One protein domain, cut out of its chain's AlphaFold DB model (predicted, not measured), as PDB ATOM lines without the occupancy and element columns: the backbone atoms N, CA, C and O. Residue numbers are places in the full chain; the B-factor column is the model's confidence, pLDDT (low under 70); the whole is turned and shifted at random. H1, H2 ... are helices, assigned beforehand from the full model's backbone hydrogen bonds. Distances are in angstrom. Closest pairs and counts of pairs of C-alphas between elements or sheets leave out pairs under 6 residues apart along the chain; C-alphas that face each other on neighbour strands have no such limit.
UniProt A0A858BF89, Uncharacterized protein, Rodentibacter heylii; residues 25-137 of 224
ATOM      1  N   GLU A  25     196.878 162.590 187.127       94.19
ATOM      2  CA  GLU A  25     195.498 163.069 187.207       94.19
ATOM      3  C   GLU A  25     195.398 164.369 188.013       94.19
ATOM      4  O   GLU A  25     194.843 165.352 187.524       94.19
ATOM      5  N   GLU A  26     195.994 164.410 189.209       95.31
ATOM      6  CA  GLU A  26     196.048 165.623 190.031       95.31
ATOM      7  C   GLU A  26     196.752 166.769 189.290       95.31
ATOM      8  O   GLU A  26     196.280 167.903 189.299       95.31
ATOM      9  N   ASN A  27     197.855 166.481 188.594       95.19
ATOM     10  CA  ASN A  27     198.589 167.486 187.837       95.19
ATOM     11  C   ASN A  27     197.777 168.026 186.646       95.19
ATOM     12  O   ASN A  27     197.769 169.232 186.406       95.19
ATOM     13  N   ASN A  28     197.045 167.169 185.929       96.00
ATOM     14  CA  ASN A  28     196.144 167.611 184.863       96.00
ATOM     15  C   ASN A  28     195.024 168.505 185.414       96.00
ATOM     16  O   ASN A  28     194.781 169.577 184.857       96.00
ATOM     17  N   ARG A  29     194.413 168.130 186.548       96.19
ATOM     18  CA  ARG A  29     193.426 168.972 187.245       96.19
ATOM     19  C   ARG A  29     194.004 170.331 187.631       96.19
ATOM     20  O   ARG A  29     193.358 171.357 187.410       96.19
ATOM     21  N   ASN A  30     195.230 170.357 188.160       97.12
ATOM     22  CA  ASN A  30     195.918 171.606 188.486       97.12
ATOM     23  C   ASN A  30     196.051 172.496 187.241       97.12
ATOM     24  O   ASN A  30     195.691 173.669 187.282       97.12
ATOM     25  N   LEU A  31     196.515 171.944 186.117       97.06
ATOM     26  CA  LEU A  31     196.687 172.689 184.865       97.06
ATOM     27  C   LEU A  31     195.365 173.239 184.312       97.06
ATOM     28  O   LEU A  31     195.319 174.380 183.850       97.06
ATOM     29  N   GLU A  32     194.288 172.459 184.360       97.25
ATOM     30  CA  GLU A  32     192.957 172.913 183.945       97.25
ATOM     31  C   GLU A  32     192.439 174.040 184.839       97.25
ATOM     32  O   GLU A  32     191.973 175.068 184.338       97.25
ATOM     33  N   LYS A  33     192.594 173.908 186.161       97.38
ATOM     34  CA  LYS A  33     192.191 174.956 187.100       97.38
ATOM     35  C   LYS A  33     193.019 176.228 186.932       97.38
ATOM     36  O   LYS A  33     192.446 177.312 186.996       97.38
ATOM     37  N   ILE A  34     194.323 176.118 186.659       97.38
ATOM     38  CA  ILE A  34     195.181 177.269 186.333       97.38
ATOM     39  C   ILE A  34     194.647 178.001 185.098       97.38
ATOM     40  O   ILE A  34     194.542 179.225 185.122       97.38
ATOM     41  N   LYS A  35     194.287 177.279 184.029       96.81
ATOM     42  CA  LYS A  35     193.718 177.896 182.817       96.81
ATOM     43  C   LYS A  35     192.440 178.668 183.136       96.81
ATOM     44  O   LYS A  35     192.343 179.826 182.753       96.81
ATOM     45  N   PHE A  36     191.523 178.051 183.878       95.50
ATOM     46  CA  PHE A  36     190.263 178.677 184.276       95.50
ATOM     47  C   PHE A  36     190.476 179.920 185.152       95.50
ATOM     48  O   PHE A  36     189.975 180.998 184.855       95.50
ATOM     49  N   ILE A  37     191.257 179.806 186.230       95.31
ATOM     50  CA  ILE A  37     191.427 180.903 187.193       95.31
ATOM     51  C   ILE A  37     192.218 182.080 186.603       95.31
ATOM     52  O   ILE A  37     192.054 183.215 187.044       95.31
ATOM     53  N   ASN A  38     193.050 181.835 185.584       95.31
ATOM     54  CA  ASN A  38     193.794 182.878 184.878       95.31
ATOM     55  C   ASN A  38     192.896 183.882 184.147       95.31
ATOM     56  O   ASN A  38     193.354 184.997 183.909       95.31
ATOM     57  N   GLU A  39     191.649 183.530 183.827       95.12
ATOM     58  CA  GLU A  39     190.692 184.467 183.226       95.12
ATOM     59  C   GLU A  39     190.387 185.656 184.153       95.12
ATOM     60  O   GLU A  39     190.130 186.758 183.673       95.12
ATOM     61  N   PHE A  40     190.482 185.455 185.473       91.75
ATOM     62  CA  PHE A  40     190.129 186.457 186.489       91.75
ATOM     63  C   PHE A  40     191.321 186.905 187.353       91.75
ATOM     64  O   PHE A  40     191.358 188.039 187.828       91.75
ATOM     65  N   TYR A  41     192.303 186.021 187.547       93.62
ATOM     66  CA  TYR A  41     193.452 186.211 188.444       93.62
ATOM     67  C   TYR A  41     194.782 186.029 187.705       93.62
ATOM     68  O   TYR A  41     195.767 185.545 188.272       93.62
ATOM     69  N   GLY A  42     194.817 186.340 186.404       91.69
ATOM     70  CA  GLY A  42     196.008 186.216 185.557       91.69
ATOM     71  C   GLY A  42     197.197 187.055 186.038       91.69
ATOM     72  O   GLY A  42     198.342 186.631 185.888       91.69
ATOM     73  N   ASP A  43     196.917 188.185 186.687       91.19
ATOM     74  CA  ASP A  43     197.869 189.122 187.291       91.19
ATOM     75  C   ASP A  43     198.524 188.602 188.583       91.19
ATOM     76  O   ASP A  43     199.596 189.064 188.970       91.19
ATOM     77  N   VAL A  44     197.919 187.611 189.245       92.94
ATOM     78  CA  VAL A  44     198.499 186.987 190.439       92.94
ATOM     79  C   VAL A  44     199.656 186.075 190.033       92.94
ATOM     80  O   VAL A  44     199.479 185.082 189.318       92.94
ATOM     81  N   HIS A  45     200.854 186.394 190.517       91.56
ATOM     82  CA  HIS A  45     202.068 185.628 190.255       91.56
ATOM     83  C   HIS A  45     202.319 184.540 191.307       91.56
ATOM     84  O   HIS A  45     201.797 184.579 192.421       91.56
ATOM     85  N   SER A  46     203.145 183.558 190.937       93.44
ATOM     86  CA  SER A  46     203.657 182.565 191.882       93.44
ATOM     87  C   SER A  46     204.514 183.241 192.953       93.44
ATOM     88  O   SER A  46     205.312 184.127 192.650       93.44
ATOM     89  N   ILE A  47     204.419 182.769 194.196       92.81
ATOM     90  CA  ILE A  47     205.352 183.153 195.269       92.81
ATOM     91  C   ILE A  47     206.801 182.697 195.013       92.81
ATOM     92  O   ILE A  47     207.732 183.181 195.666       92.81
ATOM     93  N   VAL A  48     206.993 181.758 194.084       92.19
ATOM     94  CA  VAL A  48     208.300 181.249 193.659       92.19
ATOM     95  C   VAL A  48     208.770 182.010 192.424       92.19
ATOM     96  O   VAL A  48     208.114 181.983 191.385       92.19
ATOM     97  N   ASP A  49     209.953 182.611 192.535       89.75
ATOM     98  CA  ASP A  49     210.738 183.116 191.408       89.75
ATOM     99  C   ASP A  49     212.041 182.315 191.333       89.75
ATOM    100  O   ASP A  49     212.874 182.394 192.233       89.75
ATOM    101  N   CYS A  50     212.230 181.538 190.267       89.00
ATOM    102  CA  CYS A  50     213.412 180.690 190.101       89.00
ATOM    103  C   CYS A  50     214.711 181.449 189.814       89.00
ATOM    104  O   CYS A  50     215.768 180.826 189.720       89.00
ATOM    105  N   LYS A  51     214.652 182.776 189.695       87.94
ATOM    106  CA  LYS A  51     215.835 183.642 189.677       87.94
ATOM    107  C   LYS A  51     216.322 183.993 191.088       87.94
ATOM    108  O   LYS A  51     217.483 184.363 191.244       87.94
ATOM    109  N   ASP A  52     215.475 183.827 192.105       87.25
ATOM    110  CA  ASP A  52     215.794 184.112 193.504       87.25
ATOM    111  C   ASP A  52     216.347 182.878 194.238       87.25
ATOM    112  O   ASP A  52     215.914 181.744 194.023       87.25
ATOM    113  N   SER A  53     217.229 183.095 195.217       82.06
ATOM    114  CA  SER A  53     217.871 182.027 196.001       82.06
ATOM    115  C   SER A  53     217.107 181.605 197.269       82.06
ATOM    116  O   SER A  53     217.728 181.125 198.224       82.06
ATOM    117  N   SER A  54     215.786 181.813 197.330       86.19
ATOM    118  CA  SER A  54     214.993 181.451 198.517       86.19
ATOM    119  C   SER A  54     214.923 179.934 198.726       86.19
ATOM    120  O   SER A  54     215.128 179.150 197.796       86.19
ATOM    121  N   SER A  55     214.660 179.490 199.954       85.69
ATOM    122  CA  SER A  55     214.777 178.071 200.297       85.69
ATOM    123  C   SER A  55     213.724 177.199 199.643       85.69
ATOM    124  O   SER A  55     214.063 176.115 199.179       85.69
ATOM    125  N   ILE A  56     212.491 177.688 199.502       90.62
ATOM    126  CA  ILE A  56     211.463 176.964 198.743       90.62
ATOM    127  C   ILE A  56     211.840 176.822 197.258       90.62
ATOM    128  O   ILE A  56     211.590 175.777 196.661       90.62
ATOM    129  N   ASN A  57     212.518 177.814 196.666       89.88
ATOM    130  CA  ASN A  57     212.876 177.785 195.244       89.88
ATOM    131  C   ASN A  57     213.817 176.619 194.910       89.88
ATOM    132  O   ASN A  57     213.669 176.006 193.859       89.88
ATOM    133  N   LYS A  58     214.727 176.257 195.829       86.56
ATOM    134  CA  LYS A  58     215.679 175.134 195.671       86.56
ATOM    135  C   LYS A  58     215.011 173.770 195.468       86.56
ATOM    136  O   LYS A  58     215.678 172.814 195.071       86.56
ATOM    137  N   PHE A  59     213.737 173.654 195.825       88.19
ATOM    138  CA  PHE A  59     212.962 172.422 195.689       88.19
ATOM    139  C   PHE A  59     211.944 172.535 194.555       88.19
ATOM    140  O   PHE A  59     211.754 171.589 193.802       88.19
ATOM    141  N   VAL A  60     211.328 173.706 194.400       91.94
ATOM    142  CA  VAL A  60     210.257 173.927 193.420       91.94
ATOM    143  C   VAL A  60     210.800 174.080 192.007       91.94
ATOM    144  O   VAL A  60     210.207 173.583 191.058       91.94
ATOM    145  N   CYS A  61     211.927 174.767 191.831       91.62
ATOM    146  CA  CYS A  61     212.397 175.147 190.500       91.62
ATOM    147  C   CYS A  61     212.837 173.966 189.626       91.62
ATOM    148  O   CYS A  61     212.838 174.091 188.397       91.62
ATOM    149  N   ASP A  62     213.094 172.816 190.246       87.00
ATOM    150  CA  ASP A  62     213.460 171.568 189.577       87.00
ATOM    151  C   ASP A  62     212.246 170.671 189.259       87.00
ATOM    152  O   ASP A  62     212.409 169.626 188.635       87.00
ATOM    153  N   SER A  63     211.031 171.046 189.682       89.62
ATOM    154  CA  SER A  63     209.821 170.219 189.571       89.62
ATOM    155  C   SER A  63     208.674 171.016 188.952       89.62
ATOM    156  O   SER A  63     208.146 171.968 189.523       89.62
ATOM    157  N   GLU A  64     208.291 170.628 187.737       90.69
ATOM    158  CA  GLU A  64     207.248 171.324 186.982       90.69
ATOM    159  C   GLU A  64     205.864 171.167 187.630       90.69
ATOM    160  O   GLU A  64     205.077 172.111 187.670       90.69
ATOM    161  N   ASP A  65     205.579 169.999 188.206       92.50
ATOM    162  CA  ASP A  65     204.351 169.737 188.955       92.50
ATOM    163  C   ASP A  65     204.270 170.591 190.235       92.50
ATOM    164  O   ASP A  65     203.223 171.186 190.502       92.50
ATOM    165  N   LEU A  66     205.373 170.769 190.977       93.50
ATOM    166  CA  LEU A  66     205.408 171.696 192.118       93.50
ATOM    167  C   LEU A  66     205.285 173.159 191.697       93.50
ATOM    168  O   LEU A  66     204.586 173.914 192.375       93.50
ATOM    169  N   LYS A  67     205.921 173.581 190.595       94.69
ATOM    170  CA  LYS A  67     205.753 174.950 190.070       94.69
ATOM    171  C   LYS A  67     204.290 175.247 189.788       94.69
ATOM    172  O   LYS A  67     203.783 176.278 190.226       94.69
ATOM    173  N   ASN A  68     203.616 174.331 189.097       95.56
ATOM    174  CA  ASN A  68     202.204 174.474 188.764       95.56
ATOM    175  C   ASN A  68     201.330 174.451 190.024       95.56
ATOM    176  O   ASN A  68     200.483 175.327 190.185       95.56
ATOM    177  N   GLY A  69     201.583 173.531 190.959       96.50
ATOM    178  CA  GLY A  69     200.871 173.484 192.237       96.50
ATOM    179  C   GLY A  69     201.006 174.779 193.049       96.50
ATOM    180  O   GLY A  69     200.011 175.301 193.545       96.50
ATOM    181  N   ILE A  70     202.210 175.353 193.138       96.06
ATOM    182  CA  ILE A  70     202.449 176.605 193.876       96.06
ATOM    183  C   ILE A  70     201.876 177.824 193.156       96.06
ATOM    184  O   ILE A  70     201.356 178.728 193.816       96.06
ATOM    185  N   LEU A  71     201.942 177.868 191.824       96.69
ATOM    186  CA  LEU A  71     201.274 178.908 191.046       96.69
ATOM    187  C   LEU A  71     199.767 178.880 191.313       96.69
ATOM    188  O   LEU A  71     199.173 179.921 191.599       96.69
ATOM    189  N   LEU A  72     199.167 177.688 191.252       97.69
ATOM    190  CA  LEU A  72     197.746 177.517 191.500       97.69
ATOM    191  C   LEU A  72     197.377 177.899 192.935       97.69
ATOM    192  O   LEU A  72     196.431 178.652 193.106       97.69
ATOM    193  N   MET A  73     198.152 177.479 193.936       96.25
ATOM    194  CA  MET A  73     197.967 177.873 195.341       96.25
ATOM    195  C   MET A  73     198.070 179.396 195.532       96.25
ATOM    196  O   MET A  73     197.288 180.001 196.258       96.25
ATOM    197  N   SER A  74     199.011 180.058 194.851       96.06
ATOM    198  CA  SER A  74     199.156 181.521 194.935       96.06
ATOM    199  C   SER A  74     197.906 182.238 194.405       96.06
ATOM    200  O   SER A  74     197.458 183.223 194.994       96.06
ATOM    201  N   LYS A  75     197.321 181.725 193.316       96.25
ATOM    202  CA  LYS A  75     196.075 182.233 192.718       96.25
ATOM    203  C   LYS A  75     194.847 181.871 193.555       96.25
ATOM    204  O   LYS A  75     193.994 182.723 193.787       96.25
ATOM    205  N   GLY A  76     194.784 180.631 194.031       95.94
ATOM    206  CA  GLY A  76     193.702 180.085 194.844       95.94
ATOM    207  C   GLY A  76     193.521 180.840 196.148       95.94
ATOM    208  O   GLY A  76     192.394 181.174 196.499       95.94
ATOM    209  N   ARG A  77     194.615 181.238 196.802       94.31
ATOM    210  CA  ARG A  77     194.545 182.036 198.027       94.31
ATOM    211  C   ARG A  77     193.898 183.409 197.825       94.31
ATOM    212  O   ARG A  77     193.095 183.821 198.660       94.31
ATOM    213  N   VAL A  78     194.230 184.112 196.736       95.88
ATOM    214  CA  VAL A  78     193.585 185.395 196.386       95.88
ATOM    215  C   VAL A  78     192.109 185.156 196.070       95.88
ATOM    216  O   VAL A  78     191.249 185.786 196.675       95.88
ATOM    217  N   TYR A  79     191.815 184.185 195.203       94.88
ATOM    218  CA  TYR A  79     190.449 183.803 194.834       94.88
ATOM    219  C   TYR A  79     189.570 183.469 196.047       94.88
ATOM    220  O   TYR A  79     188.462 183.986 196.175       94.88
ATOM    221  N   ALA A  80     190.065 182.632 196.959       94.31
ATOM    222  CA  ALA A  80     189.337 182.228 198.152       94.31
ATOM    223  C   ALA A  80     189.075 183.424 199.078       94.31
ATOM    224  O   ALA A  80     187.966 183.570 199.590       94.31
ATOM    225  N   TYR A  81     190.064 184.306 199.259       94.31
ATOM    226  CA  TYR A  81     189.900 185.518 200.059       94.31
ATOM    227  C   TYR A  81     188.857 186.470 199.466       94.31
ATOM    228  O   TYR A  81     187.944 186.893 200.177       94.31
ATOM    229  N   GLU A  82     188.967 186.803 198.179       94.94
ATOM    230  CA  GLU A  82     188.061 187.759 197.535       94.94
ATOM    231  C   GLU A  82     186.630 187.217 197.479       94.94
ATOM    232  O   GLU A  82     185.683 187.956 197.741       94.94
ATOM    233  N   ASN A  83     186.450 185.911 197.259       93.31
ATOM    234  CA  ASN A  83     185.130 185.284 197.332       93.31
ATOM    235  C   ASN A  83     184.551 185.260 198.745       93.31
ATOM    236  O   ASN A  83     183.350 185.463 198.904       93.31
ATOM    237  N   ALA A  84     185.372 185.000 199.766       93.75
ATOM    238  CA  ALA A  84     184.908 184.940 201.150       93.75
ATOM    239  C   ALA A  84     184.579 186.327 201.720       93.75
ATOM    240  O   ALA A  84     183.693 186.462 202.562       93.75
ATOM    241  N   THR A  85     185.308 187.356 201.288       95.38
ATOM    242  CA  THR A  85     185.163 188.730 201.791       95.38
ATOM    243  C   THR A  85     184.326 189.625 200.882       95.38
ATOM    244  O   THR A  85     183.980 190.737 201.280       95.38
ATOM    245  N   HIS A  86     184.021 189.169 199.664       93.12
ATOM    246  CA  HIS A  86     183.406 189.966 198.600       93.12
ATOM    247  C   HIS A  86     184.136 191.299 198.351       93.12
ATOM    248  O   HIS A  86     183.507 192.308 198.038       93.12
ATOM    249  N   SER A  87     185.459 191.312 198.537       91.69
ATOM    250  CA  SER A  87     186.308 192.501 198.442       91.69
ATOM    251  C   SER A  87     187.573 192.179 197.659       91.69
ATOM    252  O   SER A  87     188.229 191.181 197.942       91.69
ATOM    253  N   GLU A  88     187.932 193.036 196.703       89.88
ATOM    254  CA  GLU A  88     189.180 192.896 195.952       89.88
ATOM    255  C   GLU A  88     190.398 193.146 196.848       89.88
ATOM    256  O   GLU A  88     190.415 194.042 197.699       89.88
ATOM    257  N   VAL A  89     191.454 192.368 196.633       87.44
ATOM    258  CA  VAL A  89     192.741 192.603 197.277       87.44
ATOM    259  C   VAL A  89     193.421 193.803 196.618       87.44
ATOM    260  O   VAL A  89     193.755 193.765 195.437       87.44
ATOM    261  N   GLY A  90     193.709 194.847 197.400       80.06
ATOM    262  CA  GLY A  90     194.302 196.087 196.878       80.06
ATOM    263  C   GLY A  90     195.663 195.916 196.183       80.06
ATOM    264  O   GLY A  90     195.877 196.475 195.115       80.06
ATOM    265  N   GLU A  91     196.583 195.126 196.754       86.12
ATOM    266  CA  GLU A  91     197.868 194.778 196.120       86.12
ATOM    267  C   GLU A  91     198.045 193.253 196.051       86.12
ATOM    268  O   GLU A  91     198.768 192.651 196.851       86.12
ATOM    269  N   ARG A  92     197.402 192.614 195.062       82.94
ATOM    270  CA  ARG A  92     197.466 191.153 194.836       82.94
ATOM    271  C   ARG A  92     198.894 190.596 194.759       82.94
ATOM    272  O   ARG A  92     199.134 189.474 195.192       82.94
ATOM    273  N   ILE A  93     199.853 191.393 194.279       77.38
ATOM    274  CA  ILE A  93     201.273 191.011 194.165       77.38
ATOM    275  C   ILE A  93     201.897 190.695 195.533       77.38
ATOM    276  O   ILE A  93     202.636 189.721 195.647       77.38
ATOM    277  N   LYS A  94     201.599 191.489 196.570       86.69
ATOM    278  CA  LYS A  94     202.174 191.315 197.919       86.69
ATOM    279  C   LYS A  94     201.309 190.462 198.840       86.69
ATOM    280  O   LYS A  94     201.731 190.100 199.935       86.69
ATOM    281  N   PHE A  95     200.094 190.130 198.410       90.19
ATOM    282  CA  PHE A  95     199.118 189.403 199.220       90.19
ATOM    283  C   PHE A  95     199.641 188.070 199.761       90.19
ATOM    284  O   PHE A  95     199.269 187.648 200.851       90.19
ATOM    285  N   ASN A  96     200.528 187.419 199.008       92.75
ATOM    286  CA  ASN A  96     201.082 186.120 199.362       92.75
ATOM    287  C   ASN A  96     202.471 186.195 200.034       92.75
ATOM    288  O   ASN A  96     203.101 185.154 200.243       92.75
ATOM    289  N   ASP A  97     202.961 187.384 200.405       92.25
ATOM    290  CA  ASP A  97     204.282 187.541 201.034       92.25
ATOM    291  C   ASP A  97     204.369 186.823 202.389       92.25
ATOM    292  O   ASP A  97     205.387 186.199 202.708       92.25
ATOM    293  N   ASP A  98     203.292 186.842 203.184       90.56
ATOM    294  CA  ASP A  98     203.243 186.119 204.459       90.56
ATOM    295  C   ASP A  98     203.281 184.599 204.248       90.56
ATOM    296  O   ASP A  98     203.977 183.890 204.984       90.56
ATOM    297  N   LEU A  99     202.606 184.107 203.200       90.75
ATOM    298  CA  LEU A  99     202.623 182.698 202.826       90.75
ATOM    299  C   LEU A  99     204.037 182.282 202.436       90.75
ATOM    300  O   LEU A  99     204.565 181.312 202.981       90.75
ATOM    301  N   LYS A 100     204.680 183.051 201.547       92.94
ATOM    302  CA  LYS A 100     206.066 182.824 201.126       92.94
ATOM    303  C   LYS A 100     207.006 182.793 202.326       92.94
ATOM    304  O   LYS A 100     207.847 181.897 202.428       92.94
ATOM    305  N   LYS A 101     206.867 183.744 203.253       92.50
ATOM    306  CA  LYS A 101     207.678 183.800 204.473       92.50
ATOM    307  C   LYS A 101     207.466 182.560 205.340       92.50
ATOM    308  O   LYS A 101     208.448 181.943 205.744       92.50
ATOM    309  N   ARG A 102     206.215 182.162 205.592       89.94
ATOM    310  CA  ARG A 102     205.899 180.981 206.408       89.94
ATOM    311  C   ARG A 102     206.432 179.694 205.782       89.94
ATOM    312  O   ARG A 102     207.031 178.893 206.494       89.94
ATOM    313  N   LEU A 103     206.273 179.513 204.470       92.25
ATOM    314  CA  LEU A 103     206.799 178.339 203.770       92.25
ATOM    315  C   LEU A 103     208.325 178.271 203.845       92.25
ATOM    316  O   LEU A 103     208.859 177.215 204.169       92.25
ATOM    317  N   ASN A 104     209.025 179.391 203.631       93.00
ATOM    318  CA  ASN A 104     210.476 179.425 203.821       93.00
ATOM    319  C   ASN A 104     210.857 179.057 205.260       93.00
ATOM    320  O   ASN A 104     211.702 178.194 205.442       93.00
ATOM    321  N   CYS A 105     210.178 179.597 206.280       91.19
ATOM    322  CA  CYS A 105     210.467 179.254 207.676       91.19
ATOM    323  C   CYS A 105     210.286 177.765 208.011       91.19
ATOM    324  O   CYS A 105     211.021 177.255 208.856       91.19
ATOM    325  N   ILE A 106     209.312 177.082 207.400       90.62
ATOM    326  CA  ILE A 106     209.119 175.634 207.575       90.62
ATOM    327  C   ILE A 106     210.261 174.886 206.883       90.62
ATOM    328  O   ILE A 106     210.950 174.088 207.509       90.62
ATOM    329  N   ILE A 107     210.501 175.192 205.608       91.81
ATOM    330  CA  ILE A 107     211.459 174.470 204.770       91.81
ATOM    331  C   ILE A 107     212.919 174.715 205.190       91.81
ATOM    332  O   ILE A 107     213.729 173.799 205.126       91.81
ATOM    333  N   ASP A 108     213.256 175.901 205.704       91.88
ATOM    334  CA  ASP A 108     214.593 176.244 206.216       91.88
ATOM    335  C   ASP A 108     215.040 175.385 207.404       91.88
ATOM    336  O   ASP A 108     216.237 175.247 207.666       91.88
ATOM    337  N   LYS A 109     214.086 174.823 208.152       90.62
ATOM    338  CA  LYS A 109     214.374 173.963 209.307       90.62
ATOM    339  C   LYS A 109     214.692 172.528 208.889       90.62
ATOM    340  O   LYS A 109     215.271 171.784 209.682       90.62
ATOM    341  N   GLU A 110     214.352 172.149 207.658       91.19
ATOM    342  CA  GLU A 110     214.512 170.791 207.158       91.19
ATOM    343  C   GLU A 110     215.901 170.577 206.560       91.19
ATOM    344  O   GLU A 110     216.276 171.152 205.539       91.19
ATOM    345  N   LYS A 111     216.684 169.700 207.193       89.19
ATOM    346  CA  LYS A 111     218.023 169.325 206.704       89.19
ATOM    347  C   LYS A 111     217.971 168.267 205.604       89.19
ATOM    348  O   LYS A 111     218.904 168.159 204.813       89.19
ATOM    349  N   ASN A 112     216.915 167.457 205.590       90.00
ATOM    350  CA  ASN A 112     216.725 166.383 204.628       90.00
ATOM    351  C   ASN A 112     215.867 166.889 203.457       90.00
ATOM    352  O   ASN A 112     214.755 167.377 203.663       90.00
ATOM    353  N   ARG A 113     216.387 166.758 202.228       89.44
ATOM    354  CA  ARG A 113     215.712 167.207 200.999       89.44
ATOM    355  C   ARG A 113     214.365 166.519 200.787       89.44
ATOM    356  O   ARG A 113     213.408 167.196 200.425       89.44
ATOM    357  N   ASP A 114     214.277 165.220 201.036       89.50
ATOM    358  CA  ASP A 114     213.057 164.449 200.803       89.50
ATOM    359  C   ASP A 114     211.969 164.837 201.810       89.50
ATOM    360  O   ASP A 114     210.812 165.012 201.435       89.50
ATOM    361  N   VAL A 115     212.344 165.081 203.073       91.06
ATOM    362  CA  VAL A 115     211.418 165.603 204.095       91.06
ATOM    363  C   VAL A 115     210.922 167.001 203.720       91.06
ATOM    364  O   VAL A 115     209.721 167.261 203.800       91.06
ATOM    365  N   ALA A 116     211.812 167.882 203.254       91.88
ATOM    366  CA  ALA A 116     211.441 169.219 202.795       91.88
ATOM    367  C   ALA A 116     210.436 169.170 201.630       91.88
ATOM    368  O   ALA A 116     209.404 169.840 201.678       91.88
ATOM    369  N   ILE A 117     210.700 168.344 200.612       92.19
ATOM    370  CA  ILE A 117     209.805 168.167 199.459       92.19
ATOM    371  C   ILE A 117     208.459 167.592 199.905       92.19
ATOM    372  O   ILE A 117     207.417 168.124 199.531       92.19
ATOM    373  N   ARG A 118     208.460 166.554 200.745       92.44
ATOM    374  CA  ARG A 118     207.235 165.911 201.233       92.44
ATOM    375  C   ARG A 118     206.365 166.878 202.042       92.44
ATOM    376  O   ARG A 118     205.166 166.969 201.784       92.44
ATOM    377  N   LYS A 119     206.967 167.667 202.941       92.62
ATOM    378  CA  LYS A 119     206.268 168.739 203.669       92.62
ATOM    379  C   LYS A 119     205.722 169.797 202.723       92.62
ATOM    380  O   LYS A 119     204.566 170.181 202.855       92.62
ATOM    381  N   LEU A 120     206.508 170.243 201.745       93.12
ATOM    382  CA  LEU A 120     206.042 171.222 200.765       93.12
ATOM    383  C   LEU A 120     204.841 170.693 199.971       93.12
ATOM    384  O   LEU A 120     203.834 171.386 199.861       93.12
ATOM    385  N   CYS A 121     204.911 169.451 199.497       93.38
ATOM    386  CA  CYS A 121     203.815 168.778 198.808       93.38
ATOM    387  C   CYS A 121     202.550 168.695 199.646       93.38
ATOM    388  O   CYS A 121     201.471 169.049 199.174       93.38
ATOM    389  N   TYR A 122     202.694 168.271 200.900       93.44
ATOM    390  CA  TYR A 122     201.596 168.216 201.850       93.44
ATOM    391  C   TYR A 122     200.927 169.588 202.012       93.44
ATOM    392  O   TYR A 122     199.706 169.697 201.917       93.44
ATOM    393  N   ILE A 123     201.720 170.654 202.187       93.31
ATOM    394  CA  ILE A 123     201.197 172.016 202.349       93.31
ATOM    395  C   ILE A 123     200.454 172.477 201.093       93.31
ATOM    396  O   ILE A 123     199.353 173.014 201.210       93.31
ATOM    397  N   VAL A 124     201.031 172.270 199.905       94.50
ATOM    398  CA  VAL A 124     200.405 172.690 198.644       94.50
ATOM    399  C   VAL A 124     199.084 171.949 198.442       94.50
ATOM    400  O   VAL A 124     198.068 172.596 198.211       94.50
ATOM    401  N   LYS A 125     199.058 170.619 198.596       94.38
ATOM    402  CA  LYS A 125     197.823 169.831 198.462       94.38
ATOM    403  C   LYS A 125     196.743 170.269 199.444       94.38
ATOM    404  O   LYS A 125     195.605 170.482 199.037       94.38
ATOM    405  N   GLN A 126     197.110 170.483 200.707       92.62
ATOM    406  CA  GLN A 126     196.168 170.966 201.710       92.62
ATOM    407  C   GLN A 126     195.603 172.343 201.348       92.62
ATOM    408  O   GLN A 126     194.405 172.559 201.460       92.62
ATOM    409  N   LYS A 127     196.445 173.276 200.887       93.06
ATOM    410  CA  LYS A 127     195.995 174.621 200.502       93.06
ATOM    411  C   LYS A 127     195.063 174.599 199.299       93.06
ATOM    412  O   LYS A 127     194.030 175.252 199.340       93.06
ATOM    413  N   LEU A 128     195.379 173.801 198.282       95.31
ATOM    414  CA  LEU A 128     194.492 173.617 197.135       95.31
ATOM    415  C   LEU A 128     193.136 173.029 197.556       95.31
ATOM    416  O   LEU A 128     192.100 173.490 197.083       95.31
ATOM    417  N   SER A 129     193.133 172.068 198.485       94.06
ATOM    418  CA  SER A 129     191.904 171.526 199.073       94.06
ATOM    419  C   SER A 129     191.108 172.594 199.828       94.06
ATOM    420  O   SER A 129     189.903 172.703 199.617       94.06
ATOM    421  N   ASP A 130     191.765 173.398 200.673       91.38
ATOM    422  CA  ASP A 130     191.132 174.484 201.441       91.38
ATOM    423  C   ASP A 130     190.510 175.556 200.520       91.38
ATOM    424  O   ASP A 130     189.453 176.106 200.822       91.38
ATOM    425  N   GLU A 131     191.190 175.887 199.420       92.88
ATOM    426  CA  GLU A 131     190.852 177.008 198.534       92.88
ATOM    427  C   GLU A 131     189.808 176.644 197.471       92.88
ATOM    428  O   GLU A 131     189.011 177.500 197.079       92.88
ATOM    429  N   PHE A 132     189.801 175.394 196.996       94.19
ATOM    430  CA  PHE A 132     188.942 174.967 195.886       94.19
ATOM    431  C   PHE A 132     187.910 173.896 196.252       94.19
ATOM    432  O   PHE A 132     186.855 173.854 195.616       94.19
ATOM    433  N   GLY A 133     188.186 173.045 197.246       89.31
ATOM    434  CA  GLY A 133     187.346 171.893 197.585       89.31
ATOM    435  C   GLY A 133     187.061 170.960 196.396       89.31
ATOM    436  O   GLY A 133     187.770 170.963 195.387       89.31
ATOM    437  N   GLY A 134     185.997 170.156 196.502       90.25
ATOM    438  CA  GLY A 134     185.511 169.300 195.410       90.25
ATOM    439  C   GLY A 134     186.587 168.348 194.884       90.25
ATOM    440  O   GLY A 134     187.129 167.548 195.637       90.25
ATOM    441  N   ASP A 135     186.933 168.474 193.602       87.56
ATOM    442  CA  ASP A 135     187.957 167.646 192.942       87.56
ATOM    443  C   ASP A 135     189.388 167.850 193.489       87.56
ATOM    444  O   ASP A 135     190.315 167.144 193.084       87.56
ATOM    445  N   PHE A 136     189.578 168.824 194.386       93.50
ATOM    446  CA  PHE A 136     190.824 169.082 195.110       93.50
ATOM    447  C   PHE A 136     190.822 168.526 196.539       93.50
ATOM    448  O   PHE A 136     191.800 168.755 197.248       93.50
ATOM    449  N   ASP A 137     189.763 167.825 196.972       90.12
ATOM    450  CA  ASP A 137     189.685 167.262 198.325       90.12
ATOM    451  C   ASP A 137     190.910 166.386 198.622       90.12
ATOM    452  O   ASP A 137     191.165 165.374 197.961       90.12
TER     453      ASP A 137
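Overview. This is residues 25 to 137 of the 224 residues of an uncharacterized protein of Rodentibacter heylii (UniProt A0A858BF89). A long helix, H3, runs through the middle, with H1 crossing it on one side and H5 crossing it on another. H4 folds back along part of H5 as a helical hairpin, and the short H2 packs on the beginning of H5. The 113 printed residues include five named helices, H1 to H5 in chain order, and no named strand; the class is all helix. The whole is compact, with a radius of gyration of the C-alphas of 13.6 A and spans of 41 by 32 by 22 A.

Arrangement. H1, residues 25 to 41, has a kink of 28 degrees near residue 35. It touches H3, residues 64 to 85, at a steep tilt of 48 degrees, the same way; the closest C-alphas, of Ile 34 and Leu 72, are 5.8 A apart. H2, residues 57 to 60, only just touches H5, residues 113 to 132, with 3 pairs of C-alphas within 8 A, the closest being Phe 59 and Ile 117 at 6.5 A. H3 touches H5 at a tilt of 35.4 degrees, only just steep, the same way; the closest C-alphas, of Ala 80 and Glu 131, are 5.4 A apart. H4, residues 97 to 107, forms a hairpin with H5, touching its residues 116 to 120 alone; the closest C-alphas, of Ile 107 and Ala 116, are 5.6 A apart. H1 is apart from H4 and H5. Every O i to N i+4 pair is within hydrogen-bond range in H4 and H5, against 11 of 13 in H1 and 17 of 18 in H3; H2 is too short for such a pair.

Along the chain. H1 begins at C-alpha 25, (195.498, 163.069, 187.207), and spans 23.3 A. H3 spans 31.8 A, H4 15.4 A and H5 28.3 A, ending at C-alpha 132, (188.942, 174.967, 195.886).

Size, cuts and confidence. The C-alphas farthest apart, of His 86 and Asn 112, are 41.3 A apart. The links H1 to H2 and H3 to H4 are long. The printed part has no cut, and no printed residue is under 70 in pLDDT.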